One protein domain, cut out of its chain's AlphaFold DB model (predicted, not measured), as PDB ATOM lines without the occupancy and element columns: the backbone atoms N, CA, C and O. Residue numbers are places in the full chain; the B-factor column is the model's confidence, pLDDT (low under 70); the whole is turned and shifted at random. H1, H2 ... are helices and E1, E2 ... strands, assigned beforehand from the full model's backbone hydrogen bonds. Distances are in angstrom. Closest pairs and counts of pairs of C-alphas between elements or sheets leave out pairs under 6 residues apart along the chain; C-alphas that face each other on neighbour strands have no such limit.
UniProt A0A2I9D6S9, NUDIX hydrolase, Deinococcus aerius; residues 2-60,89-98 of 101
ATOM      1  N   PHE A   2     124.827 122.059 229.165       81.88
ATOM      2  CA  PHE A   2     123.519 121.809 229.786       81.88
ATOM      3  C   PHE A   2     123.403 122.408 231.192       81.88
ATOM      4  O   PHE A   2     122.450 123.133 231.444       81.88
ATOM      5  N   GLU A   3     124.409 122.175 232.040       78.00
ATOM      6  CA  GLU A   3     124.406 122.599 233.448       78.00
ATOM      7  C   GLU A   3     124.154 124.107 233.610       78.00
ATOM      8  O   GLU A   3     123.350 124.540 234.426       78.00
ATOM      9  N   GLU A   4     124.741 124.896 232.717       76.38
ATOM     10  CA  GLU A   4     124.720 126.354 232.769       76.38
ATOM     11  C   GLU A   4     123.625 127.011 231.914       76.38
ATOM     12  O   GLU A   4     123.214 128.137 232.183       76.38
ATOM     13  N   THR A   5     123.177 126.350 230.841       81.69
ATOM     14  CA  THR A   5     122.353 126.996 229.795       81.69
ATOM     15  C   THR A   5     121.073 126.244 229.440       81.69
ATOM     16  O   THR A   5     120.307 126.705 228.593       81.69
ATOM     17  N   GLY A   6     120.873 125.046 230.001       85.62
ATOM     18  CA  GLY A   6     119.784 124.133 229.645       85.62
ATOM     19  C   GLY A   6     119.861 123.570 228.222       85.62
ATOM     20  O   GLY A   6     118.991 122.791 227.823       85.62
ATOM     21  N   LEU A   7     120.894 123.936 227.453       89.88
ATOM     22  CA  LEU A   7     121.077 123.528 226.067       89.88
ATOM     23  C   LEU A   7     121.764 122.165 225.986       89.88
ATOM     24  O   LEU A   7     122.888 121.979 226.468       89.88
ATOM     25  N   LEU A   8     121.108 121.225 225.309       91.88
ATOM     26  CA  LEU A   8     121.698 119.941 224.958       91.88
ATOM     27  C   LEU A   8     122.407 120.070 223.616       91.88
ATOM     28  O   LEU A   8     121.828 120.508 222.620       91.88
ATOM     29  N   VAL A   9     123.669 119.656 223.585       93.12
ATOM     30  CA  VAL A   9     124.498 119.736 222.385       93.12
ATOM     31  C   VAL A   9     125.268 118.441 222.160       93.12
ATOM     32  O   VAL A   9     125.673 117.773 223.109       93.12
ATOM     33  N   ARG A  10     125.512 118.105 220.891       94.38
ATOM     34  CA  ARG A  10     126.496 117.099 220.484       94.38
ATOM     35  C   ARG A  10     127.786 117.811 220.099       94.38
ATOM     36  O   ARG A  10     127.790 118.586 219.143       94.38
ATOM     37  N   ALA A  11     128.875 117.520 220.803       93.12
ATOM     38  CA  ALA A  11     130.203 117.961 220.391       93.12
ATOM     39  C   ALA A  11     130.571 117.331 219.039       93.12
ATOM     40  O   ALA A  11     130.377 116.132 218.840       93.12
ATOM     41  N   LEU A  12     131.078 118.143 218.111       92.19
ATOM     42  CA  LEU A  12     131.501 117.689 216.787       92.19
ATOM     43  C   LEU A  12     133.024 117.603 216.717       92.19
ATOM     44  O   LEU A  12     133.576 116.515 216.590       92.19
ATOM     45  N   ARG A  13     133.710 118.749 216.802       91.75
ATOM     46  CA  ARG A  13     135.175 118.824 216.729       91.75
ATOM     47  C   ARG A  13     135.718 120.124 217.328       91.75
ATOM     48  O   ARG A  13     135.013 121.134 217.301       91.75
ATOM     49  N   PRO A  14     136.973 120.140 217.798       92.44
ATOM     50  CA  PRO A  14     137.696 121.375 218.071       92.44
ATOM     51  C   PRO A  14     137.836 122.227 216.802       92.44
ATOM     52  O   PRO A  14     138.105 121.701 215.722       92.44
ATOM     53  N   VAL A  15     137.663 123.539 216.942       93.19
ATOM     54  CA  VAL A  15     137.857 124.518 215.857       93.19
ATOM     55  C   VAL A  15     138.986 125.488 216.167       93.19
ATOM     56  O   VAL A  15     139.762 125.822 215.275       93.19
ATOM     57  N   TYR A  16     139.148 125.853 217.439       94.00
ATOM     58  CA  TYR A  16     140.229 126.723 217.876       94.00
ATOM     59  C   TYR A  16     140.869 126.225 219.160       94.00
ATOM     60  O   TYR A  16     140.208 125.622 220.008       94.00
ATOM     61  N   VAL A  17     142.146 126.544 219.319       95.56
ATOM     62  CA  VAL A  17     142.863 126.422 220.585       95.56
ATOM     63  C   VAL A  17     143.592 127.726 220.876       95.56
ATOM     64  O   VAL A  17     144.121 128.363 219.969       95.56
ATOM     65  N   GLN A  18     143.574 128.148 222.131       96.19
ATOM     66  CA  GLN A  18     144.235 129.344 222.629       96.19
ATOM     67  C   GLN A  18     144.984 128.976 223.903       96.19
ATOM     68  O   GLN A  18     144.479 128.212 224.726       96.19
ATOM     69  N   GLU A  19     146.177 129.522 224.077       96.06
ATOM     70  CA  GLU A  19     146.908 129.390 225.330       96.06
ATOM     71  C   GLU A  19     146.736 130.648 226.173       96.06
ATOM     72  O   GLU A  19     146.850 131.756 225.655       96.06
ATOM     73  N   ILE A  20     146.487 130.478 227.467       94.44
ATOM     74  CA  ILE A  20     146.467 131.568 228.439       94.44
ATOM     75  C   ILE A  20     147.612 131.324 229.418       94.44
ATOM     76  O   ILE A  20     147.712 130.253 230.021       94.44
ATOM     77  N   ILE A  21     148.502 132.304 229.536       94.44
ATOM     78  CA  ILE A  21     149.602 132.294 230.499       94.44
ATOM     79  C   ILE A  21     149.188 133.133 231.702       94.44
ATOM     80  O   ILE A  21     148.961 134.338 231.579       94.44
ATOM     81  N   GLU A  22     149.157 132.486 232.857       93.12
ATOM     82  CA  GLU A  22     149.038 133.089 234.180       93.12
ATOM     83  C   GLU A  22     150.394 132.986 234.904       93.12
ATOM     84  O   GLU A  22     151.258 132.220 234.464       93.12
ATOM     85  N   PRO A  23     150.628 133.742 235.995       92.00
ATOM     86  CA  PRO A  23     151.897 133.691 236.725       92.00
ATOM     87  C   PRO A  23     152.322 132.273 237.137       92.00
ATOM     88  O   PRO A  23     153.486 131.918 236.966       92.00
ATOM     89  N   ASP A  24     151.362 131.457 237.586       92.88
ATOM     90  CA  ASP A  24     151.607 130.114 238.130       92.88
ATOM     91  C   ASP A  24     150.954 128.990 237.304       92.88
ATOM     92  O   ASP A  24     150.998 127.820 237.690       92.88
ATOM     93  N   ALA A  25     150.339 129.319 236.162       93.31
ATOM     94  CA  ALA A  25     149.607 128.353 235.352       93.31
ATOM     95  C   ALA A  25     149.719 128.616 233.847       93.31
ATOM     96  O   ALA A  25     149.866 129.741 233.370       93.31
ATOM     97  N   ARG A  26     149.601 127.535 233.072       93.38
ATOM     98  CA  ARG A  26     149.432 127.585 231.618       93.38
ATOM     99  C   ARG A  26     148.160 126.838 231.263       93.38
ATOM    100  O   ARG A  26     148.074 125.626 231.442       93.38
ATOM    101  N   ILE A  27     147.174 127.577 230.777       94.88
ATOM    102  CA  ILE A  27     145.839 127.071 230.485       94.88
ATOM    103  C   ILE A  27     145.711 126.884 228.977       94.88
ATOM    104  O   ILE A  27     146.010 127.788 228.197       94.88
ATOM    105  N   LEU A  28     145.228 125.715 228.561       95.50
ATOM    106  CA  LEU A  28     144.877 125.442 227.171       95.50
ATOM    107  C   LEU A  28     143.357 125.556 226.999       95.50
ATOM    108  O   LEU A  28     142.603 124.672 227.405       95.50
ATOM    109  N   LYS A  29     142.899 126.643 226.379       94.94
ATOM    110  CA  LYS A  29     141.484 126.891 226.094       94.94
ATOM    111  C   LYS A  29     141.130 126.349 224.714       94.94
ATOM    112  O   LYS A  29     141.614 126.843 223.698       94.94
ATOM    113  N   THR A  30     140.263 125.341 224.671       94.88
ATOM    114  CA  THR A  30     139.794 124.735 223.416       94.88
ATOM    115  C   THR A  30     138.358 125.149 223.128       94.88
ATOM    116  O   THR A  30     137.492 125.060 223.995       94.88
ATOM    117  N   PHE A  31     138.092 125.561 221.892       93.56
ATOM    118  CA  PHE A  31     136.757 125.900 221.411       93.56
ATOM    119  C   PHE A  31     136.243 124.772 220.525       93.56
ATOM    120  O   PHE A  31     136.884 124.403 219.537       93.56
ATOM    121  N   VAL A  32     135.085 124.221 220.882       92.62
ATOM    122  CA  VAL A  32     134.502 123.043 220.237       92.62
ATOM    123  C   VAL A  32     133.236 123.443 219.492       92.62
ATOM    124  O   VAL A  32     132.335 124.057 220.061       92.62
ATOM    125  N   LEU A  33     133.167 123.081 218.211       91.88
ATOM    126  CA  LEU A  33     131.949 123.199 217.425       91.88
ATOM    127  C   LEU A  33     130.949 122.146 217.897       91.88
ATOM    128  O   LEU A  33     131.269 120.957 217.971       91.88
ATOM    129  N   CYS A  34     129.730 122.594 218.158       92.19
ATOM    130  CA  CYS A  34     128.653 121.774 218.676       92.19
ATOM    131  C   CYS A  34     127.413 121.894 217.791       92.19
ATOM    132  O   CYS A  34     127.138 122.944 217.216       92.19
ATOM    133  N   GLU A  35     126.648 120.813 217.722       92.81
ATOM    134  CA  GLU A  35     125.325 120.776 217.108       92.81
ATOM    135  C   GLU A  35     124.262 120.760 218.205       92.81
ATOM    136  O   GLU A  35     124.353 119.972 219.148       92.81
ATOM    137  N   GLU A  36     123.247 121.609 218.087       92.88
ATOM    138  CA  GLU A  36     122.118 121.613 219.013       92.88
ATOM    139  C   GLU A  36     121.306 120.315 218.891       92.88
ATOM    140  O   GLU A  36     120.994 119.844 217.797       92.88
ATOM    141  N   ARG A  37     120.974 119.721 220.040       94.69
ATOM    142  CA  ARG A  37     120.176 118.491 220.152       94.69
ATOM    143  C   ARG A  37     118.853 118.687 220.887       94.69
ATOM    144  O   ARG A  37     118.084 117.738 220.983       94.69
ATOM    145  N   GLY A  38     118.583 119.897 221.369       91.31
ATOM    146  CA  GLY A  38     117.357 120.267 222.070       91.31
ATOM    147  C   GLY A  38     117.645 120.903 223.428       91.31
ATOM    148  O   GLY A  38     118.707 121.489 223.645       91.31
ATOM    149  N   GLY A  39     116.698 120.763 224.352       88.31
ATOM    150  CA  GLY A  39     116.715 121.467 225.635       88.31
ATOM    151  C   GLY A  39     116.051 122.841 225.547       88.31
ATOM    152  O   GLY A  39     115.324 123.131 224.596       88.31
ATOM    153  N   TYR A  40     116.292 123.682 226.552       85.19
ATOM    154  CA  TYR A  40     115.728 125.029 226.635       85.19
ATOM    155  C   TYR A  40     116.860 126.033 226.765       85.19
ATOM    156  O   TYR A  40     117.684 125.911 227.665       85.19
ATOM    157  N   ARG A  41     116.890 127.034 225.881       85.56
ATOM    158  CA  ARG A  41     117.862 128.130 225.938       85.56
ATOM    159  C   ARG A  41     117.501 129.058 227.093       85.56
ATOM    160  O   ARG A  41     116.685 129.961 226.920       85.56
ATOM    161  N   THR A  42     118.084 128.826 228.263       84.38
ATOM    162  CA  THR A  42     117.868 129.674 229.438       84.38
ATOM    163  C   THR A  42     119.170 129.889 230.209       84.38
ATOM    164  O   THR A  42     119.859 128.916 230.503       84.38
ATOM    165  N   PRO A  43     119.529 131.138 230.560       79.44
ATOM    166  CA  PRO A  43     120.658 131.404 231.454       79.44
ATOM    167  C   PRO A  43     120.349 131.033 232.921       79.44
ATOM    168  O   PRO A  43     121.234 131.040 233.773       79.44
ATOM    169  N   ASP A  44     119.095 130.686 233.222       80.56
ATOM    170  CA  ASP A  44     118.624 130.342 234.564       80.56
ATOM    171  C   ASP A  44     118.552 128.832 234.813       80.56
ATOM    172  O   ASP A  44     117.922 128.398 235.779       80.56
ATOM    173  N   HIS A  45     119.179 128.008 233.966       80.94
ATOM    174  CA  HIS A  45     119.256 126.574 234.239       80.94
ATOM    175  C   HIS A  45     120.017 126.325 235.549       80.94
ATOM    176  O   HIS A  45     120.950 127.055 235.898       80.94
ATOM    177  N   ARG A  46     119.570 125.327 236.318       75.06
ATOM    178  CA  ARG A  46     120.154 124.969 237.613       75.06
ATOM    179  C   ARG A  46     120.273 123.461 237.715       75.06
ATOM    180  O   ARG A  46     119.267 122.759 237.588       75.06
ATOM    181  N   VAL A  47     121.471 122.986 238.036       79.06
ATOM    182  CA  VAL A  47     121.696 121.586 238.391       79.06
ATOM    183  C   VAL A  47     121.733 121.450 239.916       79.06
ATOM    184  O   VAL A  47     122.404 122.231 240.596       79.06
ATOM    185  N   PRO A  48     120.997 120.491 240.507       78.50
ATOM    186  CA  PRO A  48     121.049 120.263 241.945       78.50
ATOM    187  C   PRO A  48     122.476 119.959 242.427       78.50
ATOM    188  O   PRO A  48     123.122 119.047 241.922       78.50
ATOM    189  N   GLY A  49     122.945 120.690 243.444       79.19
ATOM    190  CA  GLY A  49     124.249 120.458 244.084       79.19
ATOM    191  C   GLY A  49     125.432 121.244 243.504       79.19
ATOM    192  O   GLY A  49     126.547 121.101 244.005       79.19
ATOM    193  N   GLU A  50     125.204 122.089 242.500       77.56
ATOM    194  CA  GLU A  50     126.238 122.919 241.878       77.56
ATOM    195  C   GLU A  50     126.709 124.045 242.824       77.56
ATOM    196  O   GLU A  50     125.891 124.766 243.408       77.56
ATOM    197  N   ARG A  51     128.033 124.163 243.023       73.94
ATOM    198  CA  ARG A  51     128.648 125.123 243.966       73.94
ATOM    199  C   ARG A  51     129.045 126.441 243.309       73.94
ATOM    200  O   ARG A  51     128.891 127.488 243.932       73.94
ATOM    201  N   ASP A  52     129.507 126.372 242.068       72.38
ATOM    202  CA  ASP A  52     129.974 127.517 241.294       72.38
ATOM    203  C   ASP A  52     128.933 127.903 240.241       72.38
ATOM    204  O   ASP A  52     128.117 127.081 239.826       72.38
ATOM    205  N   ARG A  53     128.909 129.182 239.848       67.81
ATOM    206  CA  ARG A  53     127.931 129.711 238.889       67.81
ATOM    207  C   ARG A  53     128.595 130.643 237.894       67.81
ATOM    208  O   ARG A  53     129.421 131.473 238.274       67.81
ATOM    209  N   LEU A  54     128.136 130.588 236.648       71.19
ATOM    210  CA  LEU A  54     128.344 131.685 235.710       71.19
ATOM    211  C   LEU A  54     127.698 132.957 236.262       71.19
ATOM    212  O   LEU A  54     126.506 132.979 236.568       71.19
ATOM    213  N   ALA A  55     128.495 134.018 236.374       74.38
ATOM    214  CA  ALA A  55     128.021 135.319 236.836       74.38
ATOM    215  C   ALA A  55     127.064 135.978 235.828       74.38
ATOM    216  O   ALA A  55     126.095 136.620 236.226       74.38
ATOM    217  N   GLU A  56     127.316 135.801 234.528       78.06
ATOM    218  CA  GLU A  56     126.497 136.359 233.456       78.06
ATOM    219  C   GLU A  56     126.503 135.424 232.239       78.06
ATOM    220  O   GLU A  56     127.558 134.982 231.780       78.06
ATOM    221  N   ALA A  57     125.318 135.139 231.699       82.00
ATOM    222  CA  ALA A  57     125.145 134.400 230.456       82.00
ATOM    223  C   ALA A  57     123.971 134.984 229.665       82.00
ATOM    224  O   ALA A  57     122.924 135.312 230.223       82.00
ATOM    225  N   ARG A  58     124.131 135.100 228.344       85.25
ATOM    226  CA  ARG A  58     123.073 135.564 227.440       85.25
ATOM    227  C   ARG A  58     123.179 134.912 226.070       85.25
ATOM    228  O   ARG A  58     124.275 134.649 225.578       85.25
ATOM    229  N   PHE A  59     122.033 134.721 225.430       87.44
ATOM    230  CA  PHE A  59     121.963 134.362 224.018       87.44
ATOM    231  C   PHE A  59     121.882 135.641 223.195       87.44
ATOM    232  O   PHE A  59     120.999 136.463 223.425       87.44
ATOM    233  N   VAL A  60     122.796 135.806 222.241       89.12
ATOM    234  CA  VAL A  60     122.861 137.001 221.393       89.12
ATOM    235  C   VAL A  60     122.626 136.637 219.928       89.12
ATOM    236  O   VAL A  60     123.206 135.661 219.433       89.12
ATOM    237  N   SER A  89     140.609 122.090 209.704       75.75
ATOM    238  CA  SER A  89     141.753 122.077 210.610       75.75
ATOM    239  C   SER A  89     141.499 122.880 211.887       75.75
ATOM    240  O   SER A  89     140.911 123.960 211.871       75.75
ATOM    241  N   LEU A  90     141.969 122.336 213.011       90.06
ATOM    242  CA  LEU A  90     142.101 123.061 214.272       90.06
ATOM    243  C   LEU A  90     143.069 124.234 214.073       90.06
ATOM    244  O   LEU A  90     144.202 124.025 213.636       90.06
ATOM    245  N   ARG A  91     142.650 125.452 214.428       91.88
ATOM    246  CA  ARG A  91     143.494 126.648 214.332       91.88
ATOM    247  C   ARG A  91     143.976 127.109 215.703       91.88
ATOM    248  O   ARG A  91     143.195 127.254 216.640       91.88
ATOM    249  N   TYR A  92     145.273 127.383 215.801       94.19
ATOM    250  CA  TYR A  92     145.857 128.011 216.978       94.19
ATOM    251  C   TYR A  92     145.650 129.530 216.924       94.19
ATOM    252  O   TYR A  92     146.016 130.171 215.939       94.19
ATOM    253  N   LEU A  93     145.050 130.098 217.970       94.38
ATOM    254  CA  LEU A  93     144.779 131.534 218.105       94.38
ATOM    255  C   LEU A  93     145.929 132.298 218.773       94.38
ATOM    256  O   LEU A  93     145.846 133.514 218.925       94.38
ATOM    257  N   GLY A  94     146.999 131.600 219.152       94.62
ATOM    258  CA  GLY A  94     148.133 132.188 219.846       94.62
ATOM    259  C   GLY A  94     147.975 132.172 221.361       94.62
ATOM    260  O   GLY A  94     147.148 131.455 221.934       94.62
ATOM    261  N   THR A  95     148.821 132.974 221.995       93.62
ATOM    262  CA  THR A  95     148.946 133.059 223.445       93.62
ATOM    263  C   THR A  95     148.428 134.399 223.945       93.62
ATOM    264  O   THR A  95     148.823 135.449 223.443       93.62
ATOM    265  N   GLU A  96     147.593 134.361 224.974       91.12
ATOM    266  CA  GLU A  96     147.150 135.516 225.742       91.12
ATOM    267  C   GLU A  96     147.829 135.487 227.114       91.12
ATOM    268  O   GLU A  96     147.969 134.432 227.732       91.12
ATOM    269  N   ARG A  97     148.295 136.639 227.593       88.38
ATOM    270  CA  ARG A  97     148.726 136.771 228.988       88.38
ATOM    271  C   ARG A  97     147.528 137.260 229.776       88.38
ATOM    272  O   ARG A  97     146.965 138.290 229.410       88.38
ATOM    273  N   ALA A  98     147.159 136.547 230.832       78.88
ATOM    274  CA  ALA A  98     146.162 137.055 231.755       78.88
ATOM    275  C   ALA A  98     146.712 138.348 232.372       78.88
ATOM    276  O   ALA A  98     147.761 138.345 233.024       78.88
TER     277      ALA A  98
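This is residues 2 to 60 and 89 to 98 of the 101 residues of the protein "NUDIX hydrolase" of Deinococcus aerius (UniProt A0A2I9D6S9). Look for a long, bowed hairpin of two strands, E1 and E2, curved like an open U, with the shorter strand E3 beside E1 near the hairpin's turn. At the other end the tiny helix H1 and a looping stretch without named elements, residues 40 to 60, make the second arm of the U. The 69 printed residues hold one named helix and three named strands, in the order H1, E1, E2, E3; the mixed sheet runs E2, E1, E3, and the class is mostly strand. The whole is loose, with a radius of gyration of the C-alphas of 14.9 A and spans of 34 by 30 by 23 A.

Find C-alpha 2 at (123.519, 121.809, 229.786), where H1, residues 2 to 5, begins. E1, residues 7 to 21, covers 30.2 A and bends by 98 degrees at residue 10. E2, residues 26 to 39, covers 33.8 A and bends by 81 degrees at residue 36. E3, residues 91 to 97, covers 18.6 A and ends at C-alpha 97, (148.726, 136.771, 228.988).

Start at the twisted sheet, where E1 is the inner strand. E1 and E2 form an antiparallel hairpin at 165 degrees; look at N 18 and O 29, 2.8 A apart. E1 and E3 are parallel at 53 degrees, with N 17 and O 91 3.0 A apart. E2 and E3 are apart. H1 is only just on the sheet, with 5 pairs of C-alphas within 10 A, and only grazes it; the closest C-alphas of H1 and E1, Phe 2 and Leu 8, are 5.5 A apart. H1 is too short for an O i to N i+4 pair; its one O i to N i+3 pair is within hydrogen-bond range.

The C-alphas of Pro 23 and Gly 38, the two farthest apart, are 39.8 A apart. Residues 61 to 88 are not printed, and C-alphas 60 and 89 stand 26.4 A apart across this cut. The links from H1 to E1 and E1 to E2 are tight. Mean pLDDT of the printed part is 87.6, with residue 53 under 70.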